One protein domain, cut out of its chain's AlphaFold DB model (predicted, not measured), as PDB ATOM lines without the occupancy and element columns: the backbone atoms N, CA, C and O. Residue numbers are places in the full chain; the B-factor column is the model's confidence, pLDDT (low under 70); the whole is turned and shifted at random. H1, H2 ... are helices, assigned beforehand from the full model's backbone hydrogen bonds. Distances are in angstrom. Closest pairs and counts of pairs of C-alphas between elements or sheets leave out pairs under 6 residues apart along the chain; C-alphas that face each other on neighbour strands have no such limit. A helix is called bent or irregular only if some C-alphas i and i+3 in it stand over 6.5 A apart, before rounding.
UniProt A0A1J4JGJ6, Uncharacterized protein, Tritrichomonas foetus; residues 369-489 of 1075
ATOM      1  N   LEU A 369     146.869 182.242 167.511       85.88
ATOM      2  CA  LEU A 369     146.525 181.040 168.267       85.88
ATOM      3  C   LEU A 369     147.788 180.367 168.808       85.88
ATOM      4  O   LEU A 369     148.765 180.168 168.091       85.88
ATOM      5  N   LEU A 370     147.772 179.961 170.080       85.69
ATOM      6  CA  LEU A 370     148.821 179.088 170.619       85.69
ATOM      7  C   LEU A 370     148.650 177.678 170.040       85.69
ATOM      8  O   LEU A 370     147.591 177.096 170.244       85.69
ATOM      9  N   ASN A 371     149.647 177.118 169.354       85.75
ATOM     10  CA  ASN A 371     149.578 175.785 168.730       85.75
ATOM     11  C   ASN A 371     148.348 175.604 167.805       85.75
ATOM     12  O   ASN A 371     147.454 174.817 168.120       85.75
ATOM     13  N   PRO A 372     148.255 176.331 166.676       86.44
ATOM     14  CA  PRO A 372     147.105 176.243 165.768       86.44
ATOM     15  C   PRO A 372     146.915 174.843 165.155       86.44
ATOM     16  O   PRO A 372     145.795 174.461 164.847       86.44
ATOM     17  N   GLU A 373     147.988 174.056 165.057       88.19
ATOM     18  CA  GLU A 373     148.002 172.682 164.525       88.19
ATOM     19  C   GLU A 373     147.460 171.615 165.497       88.19
ATOM     20  O   GLU A 373     147.368 170.432 165.143       88.19
ATOM     21  N   GLU A 374     147.160 171.993 166.743       89.75
ATOM     22  CA  GLU A 374     146.786 171.063 167.811       89.75
ATOM     23  C   GLU A 374     145.521 170.265 167.465       89.75
ATOM     24  O   GLU A 374     144.459 170.831 167.201       89.75
ATOM     25  N   ASP A 375     145.619 168.934 167.557       90.81
ATOM     26  CA  ASP A 375     144.462 168.049 167.441       90.81
ATOM     27  C   ASP A 375     143.526 168.234 168.641       90.81
ATOM     28  O   ASP A 375     143.850 167.841 169.768       90.81
ATOM     29  N   GLN A 376     142.339 168.784 168.387       92.56
ATOM     30  CA  GLN A 376     141.351 169.059 169.425       92.56
ATOM     31  C   GLN A 376     140.768 167.792 170.075       92.56
ATOM     32  O   GLN A 376     140.200 167.889 171.167       92.56
ATOM     33  N   ALA A 377     140.980 166.603 169.499       90.94
ATOM     34  CA  ALA A 377     140.640 165.322 170.122       90.94
ATOM     35  C   ALA A 377     141.642 164.870 171.201       90.94
ATOM     36  O   ALA A 377     141.300 164.035 172.042       90.94
ATOM     37  N   SER A 378     142.860 165.422 171.222       92.38
ATOM     38  CA  SER A 378     143.919 165.006 172.154       92.38
ATOM     39  C   SER A 378     143.556 165.303 173.617       92.38
ATOM     40  O   SER A 378     142.995 166.365 173.884       92.38
ATOM     41  N   PRO A 379     143.916 164.455 174.603       87.44
ATOM     42  CA  PRO A 379     143.530 164.644 176.010       87.44
ATOM     43  C   PRO A 379     143.914 166.001 176.619       87.44
ATOM     44  O   PRO A 379     143.187 166.519 177.463       87.44
ATOM     45  N   ASN A 380     145.028 166.579 176.160       86.44
ATOM     46  CA  ASN A 380     145.555 167.862 176.629       86.44
ATOM     47  C   ASN A 380     145.181 169.045 175.720       86.44
ATOM     48  O   ASN A 380     145.716 170.132 175.910       86.44
ATOM     49  N   SER A 381     144.291 168.843 174.742       92.69
ATOM     50  CA  SER A 381     143.840 169.922 173.864       92.69
ATOM     51  C   SER A 381     143.085 170.994 174.638       92.69
ATOM     52  O   SER A 381     142.436 170.701 175.650       92.69
ATOM     53  N   PHE A 382     143.072 172.227 174.129       93.00
ATOM     54  CA  PHE A 382     142.264 173.292 174.733       93.00
ATOM     55  C   PHE A 382     140.785 172.908 174.854       93.00
ATOM     56  O   PHE A 382     140.158 173.204 175.872       93.00
ATOM     57  N   THR A 383     140.235 172.188 173.871       94.12
ATOM     58  CA  THR A 383     138.863 171.677 173.971       94.12
ATOM     59  C   THR A 383     138.699 170.748 175.177       94.12
ATOM     60  O   THR A 383     137.815 170.965 176.006       94.12
ATOM     61  N   ASN A 384     139.550 169.730 175.331       93.00
ATOM     62  CA  ASN A 384     139.420 168.771 176.431       93.00
ATOM     63  C   ASN A 384     139.723 169.388 177.799       93.00
ATOM     64  O   ASN A 384     139.004 169.099 178.757       93.00
ATOM     65  N   LEU A 385     140.703 170.287 177.891       92.38
ATOM     66  CA  LEU A 385     140.971 171.055 179.108       92.38
ATOM     67  C   LEU A 385     139.752 171.889 179.517       92.38
ATOM     68  O   LEU A 385     139.373 171.883 180.689       92.38
ATOM     69  N   PHE A 386     139.082 172.534 178.558       93.44
ATOM     70  CA  PHE A 386     137.874 173.297 178.846       93.44
ATOM     71  C   PHE A 386     136.755 172.414 179.412       93.44
ATOM     72  O   PHE A 386     136.170 172.728 180.452       93.44
ATOM     73  N   PHE A 387     136.492 171.269 178.777       92.56
ATOM     74  CA  PHE A 387     135.475 170.323 179.242       92.56
ATOM     75  C   PHE A 387     135.785 169.734 180.618       92.56
ATOM     76  O   PHE A 387     134.886 169.640 181.452       92.56
ATOM     77  N   ASN A 388     137.036 169.355 180.869       90.88
ATOM     78  CA  ASN A 388     137.426 168.686 182.108       90.88
ATOM     79  C   ASN A 388     137.377 169.624 183.327       90.88
ATOM     80  O   ASN A 388     137.143 169.157 184.442       90.88
ATOM     81  N   HIS A 389     137.585 170.931 183.126       90.50
ATOM     82  CA  HIS A 389     137.750 171.883 184.226       90.50
ATOM     83  C   HIS A 389     136.630 172.924 184.358       90.50
ATOM     84  O   HIS A 389     136.320 173.305 185.487       90.50
ATOM     85  N   PHE A 390     135.991 173.361 183.265       91.25
ATOM     86  CA  PHE A 390     135.024 174.469 183.304       91.25
ATOM     87  C   PHE A 390     133.570 174.054 183.101       91.25
ATOM     88  O   PHE A 390     132.695 174.656 183.709       91.25
ATOM     89  N   VAL A 391     133.273 173.026 182.304       88.56
ATOM     90  CA  VAL A 391     131.878 172.707 181.920       88.56
ATOM     91  C   VAL A 391     130.990 172.295 183.103       88.56
ATOM     92  O   VAL A 391     129.775 172.420 183.039       88.56
ATOM     93  N   HIS A 392     131.569 171.859 184.220       87.38
ATOM     94  CA  HIS A 392     130.814 171.565 185.444       87.38
ATOM     95  C   HIS A 392     130.533 172.799 186.324       87.38
ATOM     96  O   HIS A 392     129.888 172.674 187.365       87.38
ATOM     97  N   LEU A 393     131.038 173.972 185.940       90.00
ATOM     98  CA  LEU A 393     130.865 175.256 186.623       90.00
ATOM     99  C   LEU A 393     129.771 176.084 185.913       90.00
ATOM    100  O   LEU A 393     129.443 175.785 184.765       90.00
ATOM    101  N   PRO A 394     129.187 177.115 186.561       89.12
ATOM    102  CA  PRO A 394     128.121 177.937 185.981       89.12
ATOM    103  C   PRO A 394     128.662 178.932 184.938       89.12
ATOM    104  O   PRO A 394     128.584 180.150 185.102       89.12
ATOM    105  N   ILE A 395     129.260 178.411 183.867       90.50
ATOM    106  CA  ILE A 395     129.899 179.192 182.804       90.50
ATOM    107  C   ILE A 395     128.899 180.060 182.029       90.50
ATOM    108  O   ILE A 395     129.280 181.094 181.487       90.50
ATOM    109  N   GLU A 396     127.611 179.713 182.052       86.25
ATOM    110  CA  GLU A 396     126.526 180.494 181.451       86.25
ATOM    111  C   GLU A 396     126.373 181.905 182.047       86.25
ATOM    112  O   GLU A 396     125.725 182.755 181.440       86.25
ATOM    113  N   GLN A 397     126.974 182.171 183.213       85.94
ATOM    114  CA  GLN A 397     127.018 183.502 183.830       85.94
ATOM    115  C   GLN A 397     127.970 184.466 183.104       85.94
ATOM    116  O   GLN A 397     127.837 185.676 183.260       85.94
ATOM    117  N   TYR A 398     128.892 183.947 182.286       88.81
ATOM    118  CA  TYR A 398     129.918 184.722 181.579       88.81
ATOM    119  C   TYR A 398     129.859 184.503 180.053       88.81
ATOM    120  O   TYR A 398     130.862 184.104 179.450       88.81
ATOM    121  N   PRO A 399     128.705 184.762 179.400       83.56
ATOM    122  CA  PRO A 399     128.473 184.407 177.997       83.56
ATOM    123  C   PRO A 399     129.478 185.057 177.038       83.56
ATOM    124  O   PRO A 399     129.937 184.394 176.114       83.56
ATOM    125  N   HIS A 400     129.922 186.287 177.318       85.06
ATOM    126  CA  HIS A 400     130.893 187.002 176.483       85.06
ATOM    127  C   HIS A 400     132.267 186.319 176.437       85.06
ATOM    128  O   HIS A 400     132.834 186.134 175.357       85.06
ATOM    129  N   ILE A 401     132.792 185.897 177.595       90.81
ATOM    130  CA  ILE A 401     134.107 185.243 177.696       90.81
ATOM    131  C   ILE A 401     134.026 183.822 177.137       90.81
ATOM    132  O   ILE A 401     134.893 183.392 176.377       90.81
ATOM    133  N   VAL A 402     132.966 183.095 177.485       92.56
ATOM    134  CA  VAL A 402     132.733 181.726 177.011       92.56
ATOM    135  C   VAL A 402     132.510 181.701 175.500       92.56
ATOM    136  O   VAL A 402     133.080 180.859 174.807       92.56
ATOM    137  N   GLY A 403     131.763 182.667 174.974       90.19
ATOM    138  CA  GLY A 403     131.583 182.870 173.544       90.19
ATOM    139  C   GLY A 403     132.910 183.120 172.832       90.19
ATOM    140  O   GLY A 403     133.164 182.511 171.799       90.19
ATOM    141  N   ASP A 404     133.803 183.933 173.404       89.25
ATOM    142  CA  ASP A 404     135.157 184.143 172.874       89.25
ATOM    143  C   ASP A 404     136.028 182.879 172.917       89.25
ATOM    144  O   ASP A 404     136.787 182.626 171.977       89.25
ATOM    145  N   ILE A 405     135.926 182.067 173.972       93.19
ATOM    146  CA  ILE A 405     136.617 180.773 174.057       93.19
ATOM    147  C   ILE A 405     136.127 179.857 172.939       93.19
ATOM    148  O   ILE A 405     136.939 179.331 172.176       93.19
ATOM    149  N   PHE A 406     134.812 179.706 172.783       93.38
ATOM    150  CA  PHE A 406     134.242 178.882 171.721       93.38
ATOM    151  C   PHE A 406     134.564 179.412 170.331       93.38
ATOM    152  O   PHE A 406     134.821 178.609 169.441       93.38
ATOM    153  N   MET A 407     134.641 180.729 170.157       90.69
ATOM    154  CA  MET A 407     135.101 181.351 168.921       90.69
ATOM    155  C   MET A 407     136.538 180.909 168.603       90.69
ATOM    156  O   MET A 407     136.823 180.438 167.508       90.69
ATOM    157  N   ASN A 408     137.443 180.939 169.586       90.56
ATOM    158  CA  ASN A 408     138.815 180.454 169.404       90.56
ATOM    159  C   ASN A 408     138.884 178.935 169.149       90.56
ATOM    160  O   ASN A 408     139.751 178.490 168.404       90.56
ATOM    161  N   LEU A 409     137.991 178.124 169.729       92.44
ATOM    162  CA  LEU A 409     137.921 176.685 169.434       92.44
ATOM    163  C   LEU A 409     137.385 176.410 168.021       92.44
ATOM    164  O   LEU A 409     137.947 175.581 167.308       92.44
ATOM    165  N   ALA A 410     136.352 177.138 167.595       90.88
ATOM    166  CA  ALA A 410     135.790 177.069 166.247       90.88
ATOM    167  C   ALA A 410     136.810 177.497 165.180       90.88
ATOM    168  O   ALA A 410     136.904 176.873 164.128       90.88
ATOM    169  N   ALA A 411     137.608 178.524 165.479       89.38
ATOM    170  CA  ALA A 411     138.713 178.989 164.644       89.38
ATOM    171  C   ALA A 411     139.807 177.932 164.432       89.38
ATOM    172  O   ALA A 411     140.421 177.893 163.370       89.38
ATOM    173  N   ARG A 412     140.068 177.101 165.451       90.69
ATOM    174  CA  ARG A 412     141.120 176.074 165.439       90.69
ATOM    175  C   ARG A 412     140.738 174.868 164.605       90.69
ATOM    176  O   ARG A 412     141.487 174.490 163.724       90.69
ATOM    177  N   ASP A 413     139.592 174.266 164.892       91.56
ATOM    178  CA  ASP A 413     139.111 173.079 164.183       91.56
ATOM    179  C   ASP A 413     137.588 173.140 164.108       91.56
ATOM    180  O   ASP A 413     136.865 172.689 165.002       91.56
ATOM    181  N   PHE A 414     137.089 173.757 163.040       91.38
ATOM    182  CA  PHE A 414     135.668 174.032 162.887       91.38
ATOM    183  C   PHE A 414     134.855 172.747 162.714       91.38
ATOM    184  O   PHE A 414     133.734 172.628 163.217       91.38
ATOM    185  N   LYS A 415     135.436 171.748 162.039       90.25
ATOM    186  CA  LYS A 415     134.803 170.444 161.829       90.25
ATOM    187  C   LYS A 415     134.617 169.724 163.160       90.25
ATOM    188  O   LYS A 415     133.503 169.289 163.459       90.25
ATOM    189  N   TYR A 416     135.665 169.638 163.975       92.00
ATOM    190  CA  TYR A 416     135.582 169.054 165.313       92.00
ATOM    191  C   TYR A 416     134.656 169.866 166.227       92.00
ATOM    192  O   TYR A 416     133.877 169.295 166.994       92.00
ATOM    193  N   PHE A 417     134.662 171.196 166.094       92.06
ATOM    194  CA  PHE A 417     133.783 172.080 166.850       92.06
ATOM    195  C   PHE A 417     132.295 171.771 166.617       92.06
ATOM    196  O   PHE A 417     131.548 171.570 167.580       92.06
ATOM    197  N   ILE A 418     131.865 171.654 165.357       89.69
ATOM    198  CA  ILE A 418     130.471 171.324 165.018       89.69
ATOM    199  C   ILE A 418     130.135 169.870 165.372       89.69
ATOM    200  O   ILE A 418     129.065 169.603 165.917       89.69
ATOM    201  N   GLN A 419     131.020 168.921 165.050       89.19
ATOM    202  CA  GLN A 419     130.713 167.487 165.134       89.19
ATOM    203  C   GLN A 419     130.852 166.903 166.543       89.19
ATOM    204  O   GLN A 419     130.201 165.907 166.847       89.19
ATOM    205  N   VAL A 420     131.692 167.495 167.396       91.31
ATOM    206  CA  VAL A 420     132.033 166.934 168.713       91.31
ATOM    207  C   VAL A 420     131.846 167.954 169.832       91.31
ATOM    208  O   VAL A 420     131.150 167.649 170.802       91.31
ATOM    209  N   THR A 421     132.402 169.163 169.714       92.00
ATOM    210  CA  THR A 421     132.365 170.166 170.797       92.00
ATOM    211  C   THR A 421     130.933 170.579 171.142       92.00
ATOM    212  O   THR A 421     130.538 170.461 172.302       92.00
ATOM    213  N   ILE A 422     130.124 171.005 170.165       90.25
ATOM    214  CA  ILE A 422     128.729 171.422 170.413       90.25
ATOM    215  C   ILE A 422     127.863 170.258 170.939       90.25
ATOM    216  O   ILE A 422     127.194 170.444 171.963       90.25
ATOM    217  N   PRO A 423     127.868 169.051 170.330       89.69
ATOM    218  CA  PRO A 423     127.102 167.920 170.857       89.69
ATOM    219  C   PRO A 423     127.510 167.517 172.277       89.69
ATOM    220  O   PRO A 423     126.641 167.283 173.119       89.69
ATOM    221  N   ARG A 424     128.814 167.494 172.586       91.44
ATOM    222  CA  ARG A 424     129.313 167.180 173.935       91.44
ATOM    223  C   ARG A 424     128.891 168.236 174.955       91.44
ATOM    224  O   ARG A 424     128.491 167.877 176.059       91.44
ATOM    225  N   LEU A 425     128.942 169.517 174.589       90.88
ATOM    226  CA  LEU A 425     128.465 170.619 175.431       90.88
ATOM    227  C   LEU A 425     126.974 170.472 175.739       90.88
ATOM    228  O   LEU A 425     126.582 170.503 176.904       90.88
ATOM    229  N   THR A 426     126.179 170.209 174.700       87.56
ATOM    230  CA  THR A 426     124.731 169.987 174.809       87.56
ATOM    231  C   THR A 426     124.414 168.818 175.739       87.56
ATOM    232  O   THR A 426     123.539 168.936 176.595       87.56
ATOM    233  N   GLY A 427     125.147 167.707 175.616       87.69
ATOM    234  CA  GLY A 427     124.972 166.528 176.466       87.69
ATOM    235  C   GLY A 427     125.335 166.749 177.940       87.69
ATOM    236  O   GLY A 427     124.765 166.084 178.800       87.69
ATOM    237  N   LEU A 428     126.252 167.675 178.246       89.31
ATOM    238  CA  LEU A 428     126.727 167.931 179.613       89.31
ATOM    239  C   LEU A 428     125.972 169.057 180.333       89.31
ATOM    240  O   LEU A 428     125.689 168.928 181.521       89.31
ATOM    241  N   LEU A 429     125.660 170.155 179.642       86.88
ATOM    242  CA  LEU A 429     124.987 171.327 180.225       86.88
ATOM    243  C   LEU A 429     123.468 171.308 180.053       86.88
ATOM    244  O   LEU A 429     122.752 172.027 180.754       86.88
ATOM    245  N   GLY A 430     122.983 170.516 179.101       84.44
ATOM    246  CA  GLY A 430     121.606 170.545 178.643       84.44
ATOM    247  C   GLY A 430     121.314 171.680 177.645       84.44
ATOM    248  O   GLY A 430     122.148 172.566 177.419       84.44
ATOM    249  N   PRO A 431     120.111 171.665 177.038       77.69
ATOM    250  CA  PRO A 431     119.723 172.569 175.954       77.69
ATOM    251  C   PRO A 431     119.809 174.064 176.287       77.69
ATOM    252  O   PRO A 431     120.462 174.824 175.576       77.69
ATOM    253  N   GLU A 432     119.186 174.476 177.395       76.00
ATOM    254  CA  GLU A 432     119.016 175.887 177.776       76.00
ATOM    255  C   GLU A 432     120.365 176.592 177.972       76.00
ATOM    256  O   GLU A 432     120.655 177.603 177.333       76.00
ATOM    257  N   LYS A 433     121.226 176.024 178.822       83.56
ATOM    258  CA  LYS A 433     122.541 176.596 179.133       83.56
ATOM    259  C   LYS A 433     123.465 176.621 177.920       83.56
ATOM    260  O   LYS A 433     124.251 177.553 177.770       83.56
ATOM    261  N   THR A 434     123.349 175.624 177.043       85.38
ATOM    262  CA  THR A 434     124.151 175.545 175.817       85.38
ATOM    263  C   THR A 434     123.854 176.711 174.878       85.38
ATOM    264  O   THR A 434     124.789 177.338 174.383       85.38
ATOM    265  N   VAL A 435     122.574 177.053 174.687       80.12
ATOM    266  CA  VAL A 435     122.171 178.204 173.862       80.12
ATOM    267  C   VAL A 435     122.753 179.507 174.418       80.12
ATOM    268  O   VAL A 435     123.339 180.281 173.664       80.12
ATOM    269  N   LEU A 436     122.680 179.713 175.739       80.31
ATOM    270  CA  LEU A 436     123.227 180.912 176.393       80.31
ATOM    271  C   LEU A 436     124.747 181.035 176.231       80.31
ATOM    272  O   LEU A 436     125.251 182.130 176.002       80.31
ATOM    273  N   CYS A 437     125.481 179.925 176.333       85.69
ATOM    274  CA  CYS A 437     126.940 179.933 176.211       85.69
ATOM    275  C   CYS A 437     127.422 180.121 174.764       85.69
ATOM    276  O   CYS A 437     128.515 180.639 174.541       85.69
ATOM    277  N   LEU A 438     126.639 179.669 173.780       85.50
ATOM    278  CA  LEU A 438     127.012 179.748 172.369       85.50
ATOM    279  C   LEU A 438     126.588 181.062 171.707       85.50
ATOM    280  O   LEU A 438     127.138 181.379 170.660       85.50
ATOM    281  N   GLN A 439     125.678 181.840 172.295       79.12
ATOM    282  CA  GLN A 439     125.102 183.038 171.671       79.12
ATOM    283  C   GLN A 439     126.115 183.991 171.065       79.12
ATOM    284  O   GLN A 439     126.089 184.217 169.854       79.12
ATOM    285  N   ASP A 440     127.046 184.477 171.874       80.00
ATOM    286  CA  ASP A 440     128.022 185.448 171.396       80.00
ATOM    287  C   ASP A 440     128.985 184.836 170.380       80.00
ATOM    288  O   ASP A 440     129.381 185.502 169.429       80.00
ATOM    289  N   CYS A 441     129.343 183.557 170.540       86.94
ATOM    290  CA  CYS A 441     130.157 182.840 169.559       86.94
ATOM    291  C   CYS A 441     129.438 182.774 168.206       86.94
ATOM    292  O   CYS A 441     130.002 183.132 167.176       86.94
ATOM    293  N   MET A 442     128.167 182.370 168.205       80.69
ATOM    294  CA  MET A 442     127.385 182.214 166.980       80.69
ATOM    295  C   MET A 442     127.176 183.554 166.292       80.69
ATOM    296  O   MET A 442     127.442 183.651 165.099       80.69
ATOM    297  N   GLN A 443     126.770 184.592 167.031       76.75
ATOM    298  CA  GLN A 443     126.621 185.944 166.485       76.75
ATOM    299  C   GLN A 443     127.915 186.426 165.820       76.75
ATOM    300  O   GLN A 443     127.862 187.024 164.751       76.75
ATOM    301  N   LYS A 444     129.079 186.092 166.391       80.56
ATOM    302  CA  LYS A 444     130.382 186.426 165.803       80.56
ATOM    303  C   LYS A 444     130.716 185.612 164.549       80.56
ATOM    304  O   LYS A 444     131.311 186.161 163.628       80.56
ATOM    305  N   ILE A 445     130.340 184.335 164.500       83.62
ATOM    306  CA  ILE A 445     130.574 183.449 163.345       83.62
ATOM    307  C   ILE A 445     129.721 183.848 162.135       83.62
ATOM    308  O   ILE A 445     130.160 183.718 160.996       83.62
ATOM    309  N   ILE A 446     128.494 184.308 162.376       76.69
ATOM    310  CA  ILE A 446     127.475 184.524 161.335       76.69
ATOM    311  C   ILE A 446     127.406 185.976 160.852       76.69
ATOM    312  O   ILE A 446     126.658 186.265 159.917       76.69
ATOM    313  N   ASP A 447     128.123 186.883 161.515       72.19
ATOM    314  CA  ASP A 447     128.250 188.284 161.125       72.19
ATOM    315  C   ASP A 447     129.170 188.391 159.894       72.19
ATOM    316  O   ASP A 447     130.370 188.108 160.000       72.19
ATOM    317  N   PRO A 448     128.639 188.789 158.721       66.81
ATOM    318  CA  PRO A 448     129.428 188.870 157.497       66.81
ATOM    319  C   PRO A 448     130.574 189.882 157.605       66.81
ATOM    320  O   PRO A 448     131.630 189.647 157.024       66.81
ATOM    321  N   ASN A 449     130.429 190.942 158.411       66.44
ATOM    322  CA  ASN A 449     131.474 191.956 158.600       66.44
ATOM    323  C   ASN A 449     132.685 191.417 159.371       66.44
ATOM    324  O   ASN A 449     133.751 192.029 159.379       66.44
ATOM    325  N   ARG A 450     132.538 190.273 160.049       71.25
ATOM    326  CA  ARG A 450     133.633 189.629 160.781       71.25
ATOM    327  C   ARG A 450     134.454 188.681 159.928       71.25
ATOM    328  O   ARG A 450     135.471 188.193 160.422       71.25
ATOM    329  N   HIS A 451     134.018 188.402 158.699       76.56
ATOM    330  CA  HIS A 451     134.722 187.545 157.746       76.56
ATOM    331  C   HIS A 451     135.156 186.189 158.340       76.56
ATOM    332  O   HIS A 451     136.202 185.667 157.968       76.56
ATOM    333  N   PHE A 452     134.370 185.606 159.270       85.56
ATOM    334  CA  PHE A 452     134.742 184.388 160.022       85.56
ATOM    335  C   PHE A 452     135.320 183.289 159.137       85.56
ATOM    336  O   PHE A 452     136.393 182.756 159.410       85.56
ATOM    337  N   ALA A 453     134.587 182.960 158.075       85.88
ATOM    338  CA  ALA A 453     134.950 181.872 157.190       85.88
ATOM    339  C   ALA A 453     136.308 182.097 156.517       85.88
ATOM    340  O   ALA A 453     137.034 181.128 156.334       85.88
ATOM    341  N   GLU A 454     136.663 183.342 156.188       83.75
ATOM    342  CA  GLU A 454     137.906 183.673 155.486       83.75
ATOM    343  C   GLU A 454     139.122 183.385 156.362       83.75
ATOM    344  O   GLU A 454     139.988 182.606 155.976       83.75
ATOM    345  N   TRP A 455     139.163 183.920 157.580       80.56
ATOM    346  CA  TRP A 455     140.321 183.722 158.453       80.56
ATOM    347  C   TRP A 455     140.321 182.352 159.137       80.56
ATOM    348  O   TRP A 455     141.383 181.782 159.373       80.56
ATOM    349  N   ALA A 456     139.157 181.756 159.422       87.12
ATOM    350  CA  ALA A 456     139.118 180.388 159.934       87.12
ATOM    351  C   ALA A 456     139.651 179.385 158.897       87.12
ATOM    352  O   ALA A 456     140.252 178.386 159.287       87.12
ATOM    353  N   GLN A 457     139.475 179.657 157.597       88.56
ATOM    354  CA  GLN A 457     140.016 178.853 156.492       88.56
ATOM    355  C   GLN A 457     141.551 178.851 156.457       88.56
ATOM    356  O   GLN A 457     142.141 177.853 156.041       88.56
ATOM    357  N   GLU A 458     142.192 179.932 156.913       84.69
ATOM    358  CA  GLU A 458     143.654 180.047 157.019       84.69
ATOM    359  C   GLU A 458     144.241 179.153 158.119       84.69
ATOM    360  O   GLU A 458     145.462 178.983 158.198       84.69
ATOM    361  N   ASN A 459     143.403 178.579 158.989       86.00
ATOM    362  CA  ASN A 459     143.875 177.663 160.012       86.00
ATOM    363  C   ASN A 459     144.254 176.306 159.386       86.00
ATOM    364  O   ASN A 459     143.449 175.718 158.658       86.00
ATOM    365  N   PRO A 460     145.439 175.755 159.692       88.62
ATOM    366  CA  PRO A 460     145.922 174.492 159.141       88.62
ATOM    367  C   PRO A 460     144.927 173.328 159.192       88.62
ATOM    368  O   PRO A 460     144.771 172.607 158.204       88.62
ATOM    369  N   ARG A 461     144.184 173.176 160.296       88.81
ATOM    370  CA  ARG A 461     143.177 172.111 160.472       88.81
ATOM    371  C   ARG A 461     141.900 172.337 159.657       88.81
ATOM    372  O   ARG A 461     141.206 171.377 159.333       88.81
ATOM    373  N   ASN A 462     141.627 173.581 159.276       89.56
ATOM    374  CA  ASN A 462     140.478 173.978 158.462       89.56
ATOM    375  C   ASN A 462     140.812 174.075 156.965       89.56
ATOM    376  O   ASN A 462     139.910 173.970 156.136       89.56
ATOM    377  N   SER A 463     142.094 174.212 156.609       85.50
ATOM    378  CA  SER A 463     142.595 174.463 155.247       85.50
ATOM    379  C   SER A 463     142.095 173.487 154.168       85.50
ATOM    380  O   SER A 463     142.048 173.830 152.990       85.50
ATOM    381  N   THR A 464     141.688 172.278 154.564       84.12
ATOM    382  CA  THR A 464     141.267 171.196 153.661       84.12
ATOM    383  C   THR A 464     139.763 171.162 153.357       84.12
ATOM    384  O   THR A 464     139.346 170.393 152.491       84.12
ATOM    385  N   TYR A 465     138.936 171.990 154.010       83.25
ATOM    386  CA  TYR A 465     137.478 172.019 153.818       83.25
ATOM    387  C   TYR A 465     136.957 173.447 153.677       83.25
ATOM    388  O   TYR A 465     137.487 174.359 154.293       83.25
ATOM    389  N   ARG A 466     135.878 173.631 152.910       85.81
ATOM    390  CA  ARG A 466     135.218 174.929 152.702       85.81
ATOM    391  C   ARG A 466     134.441 175.356 153.951       85.81
ATOM    392  O   ARG A 466     133.339 174.856 154.204       85.81
ATOM    393  N   ILE A 467     135.017 176.261 154.744       85.88
ATOM    394  CA  ILE A 467     134.394 176.752 155.984       85.88
ATOM    395  C   ILE A 467     133.130 177.554 155.686       85.88
ATOM    396  O   ILE A 467     132.115 177.339 156.344       85.88
ATOM    397  N   ASP A 468     133.144 178.381 154.644       80.88
ATOM    398  CA  ASP A 468     131.993 179.163 154.174       80.88
ATOM    399  C   ASP A 468     130.743 178.297 153.937       80.88
ATOM    400  O   ASP A 468     129.641 178.667 154.337       80.88
ATOM    401  N   GLN A 469     130.922 177.098 153.377       81.56
ATOM    402  CA  GLN A 469     129.838 176.130 153.160       81.56
ATOM    403  C   GLN A 469     129.473 175.343 154.427       81.56
ATOM    404  O   GLN A 469     128.362 174.834 154.560       81.56
ATOM    405  N   SER A 470     130.405 175.228 155.371       81.44
ATOM    406  CA  SER A 470     130.217 174.469 156.610       81.44
ATOM    407  C   SER A 470     129.518 175.285 157.698       81.44
ATOM    408  O   SER A 470     128.923 174.697 158.600       81.44
ATOM    409  N   VAL A 471     129.532 176.623 157.625       81.06
ATOM    410  CA  VAL A 471     128.846 177.492 158.601       81.06
ATOM    411  C   VAL A 471     127.351 177.181 158.669       81.06
ATOM    412  O   VAL A 471     126.788 177.152 159.758       81.06
ATOM    413  N   SER A 472     126.700 176.826 157.556       74.00
ATOM    414  CA  SER A 472     125.292 176.403 157.586       74.00
ATOM    415  C   SER A 472     125.052 175.097 158.363       74.00
ATOM    416  O   SER A 472     123.953 174.884 158.873       74.00
ATOM    417  N   LEU A 473     126.065 174.231 158.501       78.12
ATOM    418  CA  LEU A 473     125.971 172.974 159.260       78.12
ATOM    419  C   LEU A 473     126.011 173.194 160.776       78.12
ATOM    420  O   LEU A 473     125.512 172.353 161.521       78.12
ATOM    421  N   LEU A 474     126.541 174.334 161.231       76.00
ATOM    422  CA  LEU A 474     126.564 174.751 162.637       76.00
ATOM    423  C   LEU A 474     125.169 174.723 163.269       76.00
ATOM    424  O   LEU A 474     124.990 174.353 164.429       76.00
ATOM    425  N   PHE A 475     124.166 175.083 162.473       72.62
ATOM    426  CA  PHE A 475     122.794 175.215 162.925       72.62
ATOM    427  C   PHE A 475     122.049 173.887 163.020       72.62
ATOM    428  O   PHE A 475     121.072 173.811 163.757       72.62
ATOM    429  N   MET A 476     122.491 172.825 162.340       74.38
ATOM    430  CA  MET A 476     121.799 171.529 162.377       74.38
ATOM    431  C   MET A 476     121.684 170.922 163.787       74.38
ATOM    432  O   MET A 476     120.559 170.623 164.193       74.38
ATOM    433  N   PRO A 477     122.770 170.765 164.572       69.06
ATOM    434  CA  PRO A 477     122.663 170.247 165.938       69.06
ATOM    435  C   PRO A 477     121.926 171.214 166.878       69.06
ATOM    436  O   PRO A 477     121.250 170.774 167.805       69.06
ATOM    437  N   LEU A 478     122.010 172.525 166.630       72.50
ATOM    438  CA  LEU A 478     121.411 173.555 167.484       72.50
ATOM    439  C   LEU A 478     119.917 173.751 167.247       72.50
ATOM    440  O   LEU A 478     119.195 174.108 168.167       72.50
ATOM    441  N   LYS A 479     119.423 173.497 166.040       79.19
ATOM    442  CA  LYS A 479     118.025 173.724 165.674       79.19
ATOM    443  C   LYS A 479     117.053 172.902 166.506       79.19
ATOM    444  O   LYS A 479     116.091 173.445 167.039       79.19
ATOM    445  N   THR A 480     117.349 171.617 166.692       77.94
ATOM    446  CA  THR A 480     116.563 170.730 167.562       77.94
ATOM    447  C   THR A 480     116.552 171.242 169.000       77.94
ATOM    448  O   THR A 480     115.498 171.287 169.631       77.94
ATOM    449  N   VAL A 481     117.711 171.684 169.493       76.62
ATOM    450  CA  VAL A 481     117.894 172.234 170.842       76.62
ATOM    451  C   VAL A 481     117.078 173.518 171.009       76.62
ATOM    452  O   VAL A 481     116.250 173.595 171.909       76.62
ATOM    453  N   ILE A 482     117.235 174.483 170.100       78.75
ATOM    454  CA  ILE A 482     116.522 175.767 170.094       78.75
ATOM    455  C   ILE A 482     115.012 175.540 170.041       78.75
ATOM    456  O   ILE A 482     114.288 176.124 170.840       78.75
ATOM    457  N   PHE A 483     114.518 174.670 169.157       81.75
ATOM    458  CA  PHE A 483     113.081 174.409 169.040       81.75
ATOM    459  C   PHE A 483     112.520 173.711 170.282       81.75
ATOM    460  O   PHE A 483     111.425 174.048 170.733       81.75
ATOM    461  N   GLN A 484     113.260 172.766 170.868       80.12
ATOM    462  CA  GLN A 484     112.849 172.096 172.100       80.12
ATOM    463  C   GLN A 484     112.837 173.065 173.290       80.12
ATOM    464  O   GLN A 484     111.872 173.073 174.053       80.12
ATOM    465  N   THR A 485     113.853 173.918 173.419       79.62
ATOM    466  CA  THR A 485     113.918 174.942 174.468       79.62
ATOM    467  C   THR A 485     112.841 176.010 174.272       79.62
ATOM    468  O   THR A 485     112.151 176.380 175.220       79.62
ATOM    469  N   PHE A 486     112.607 176.467 173.042       83.88
ATOM    470  CA  PHE A 486     111.545 177.430 172.747       83.88
ATOM    471  C   PHE A 486     110.161 176.881 173.126       83.88
ATOM    472  O   PHE A 486     109.348 177.590 173.712       83.88
ATOM    473  N   ARG A 487     109.918 175.582 172.899       82.44
ATOM    474  CA  ARG A 487     108.693 174.898 173.343       82.44
ATOM    475  C   ARG A 487     108.544 174.847 174.862       82.44
ATOM    476  O   ARG A 487     107.422 174.980 175.344       82.44
ATOM    477  N   THR A 488     109.630 174.675 175.620       81.31
ATOM    478  CA  THR A 488     109.558 174.691 177.094       81.31
ATOM    479  C   THR A 488     109.200 176.060 177.671       81.31
ATOM    480  O   THR A 488     108.606 176.114 178.741       81.31
ATOM    481  N   TYR A 489     109.482 177.150 176.950       75.06
ATOM    482  CA  TYR A 489     109.135 178.519 177.351       75.06
ATOM    483  C   TYR A 489     107.786 179.008 176.815       75.06
ATOM    484  O   TYR A 489     107.520 180.209 176.843       75.06
TER     485      TYR A 489
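AT A GLANCE: This is residues 369 to 489 of the 1075 residues of an uncharacterized protein of Tritrichomonas foetus (UniProt A0A1J4JGJ6). H2 and H3 make the middle of a stack of helices, with H1 over one side and the long, bent H6 running along the opposite side. H4 packs on H2 and H6b, and short H5 lies at one end, against H2 and H6a. The printed part has 121 residues with six named helices, H1 to H6 in chain order, and no named strand: all helix. It is compact, with a radius of gyration of the C-alphas of 13.8 A and spans of 40 by 31 by 22 A.

IN THESE COORDINATES: After residues 369 to 381, which hold no named element, H1, residues 382 to 389, begins at C-alpha 382 (142.264, 173.292, 174.733). H2 is residues 399 to 412, 19.7 A long. H3, residues 414 to 429, 20.5 A, has a kink of 33 degrees near residue 421 and is only just irregular: C-alphas 419 and 422 are 6.9 A apart. H4, residues 431 to 446, 20.4 A, has a kink of 52 degrees near residue 440 and is irregular, with C-alphas 437 and 440 7.4 A apart. H5 is residues 452 to 457. H6, residues 467 to 488, was assigned as one helix by its hydrogen bonds but is bent, with C-alphas 474 and 477 6.8 A apart; its arms are H6a, residues 467 to 474, and H6b, residues 477 to 488, ending at C-alpha 488 (109.558, 174.691, 177.094).

HOW THE PARTS SIT: H1 is close to but not clearly touching H2, closest C-alphas Thr 383 and Leu 409, 6.8 A. H2 and H4 touch at a steep tilt of 61 degrees, closest C-alphas Gly 403 and Cys 441, 4.2 A. H4, with residues 431 to 435 alone, touches H6b, closest C-alphas Pro 431 and Val 481, 5.4 A. H5 and H6a touch, closest C-alphas Ala 453 and Asp 468, 5.0 A. H3 and H6a only just touch, with 3 pairs of C-alphas within 8 A, closest Ile 418 and Leu 474, 5.7 A. Helix packing is part aligned, part crossed, with shallow and steep tilts. Every O i to N i+4 pair is within hydrogen-bond range in H1, H2 and H5, against 10 of 12 in H3 and in H4, 7 of 8 in H6b and 1 of 4 in H6a, where 3 of 5 O i to N i+3 pairs are.

THE WHOLE: The C-alphas farthest apart, Asn 371 and Tyr 489, are 41.4 A apart. The printed part has no cut, and no link is long. Residues 448 to 449 and 477 have pLDDT under 70.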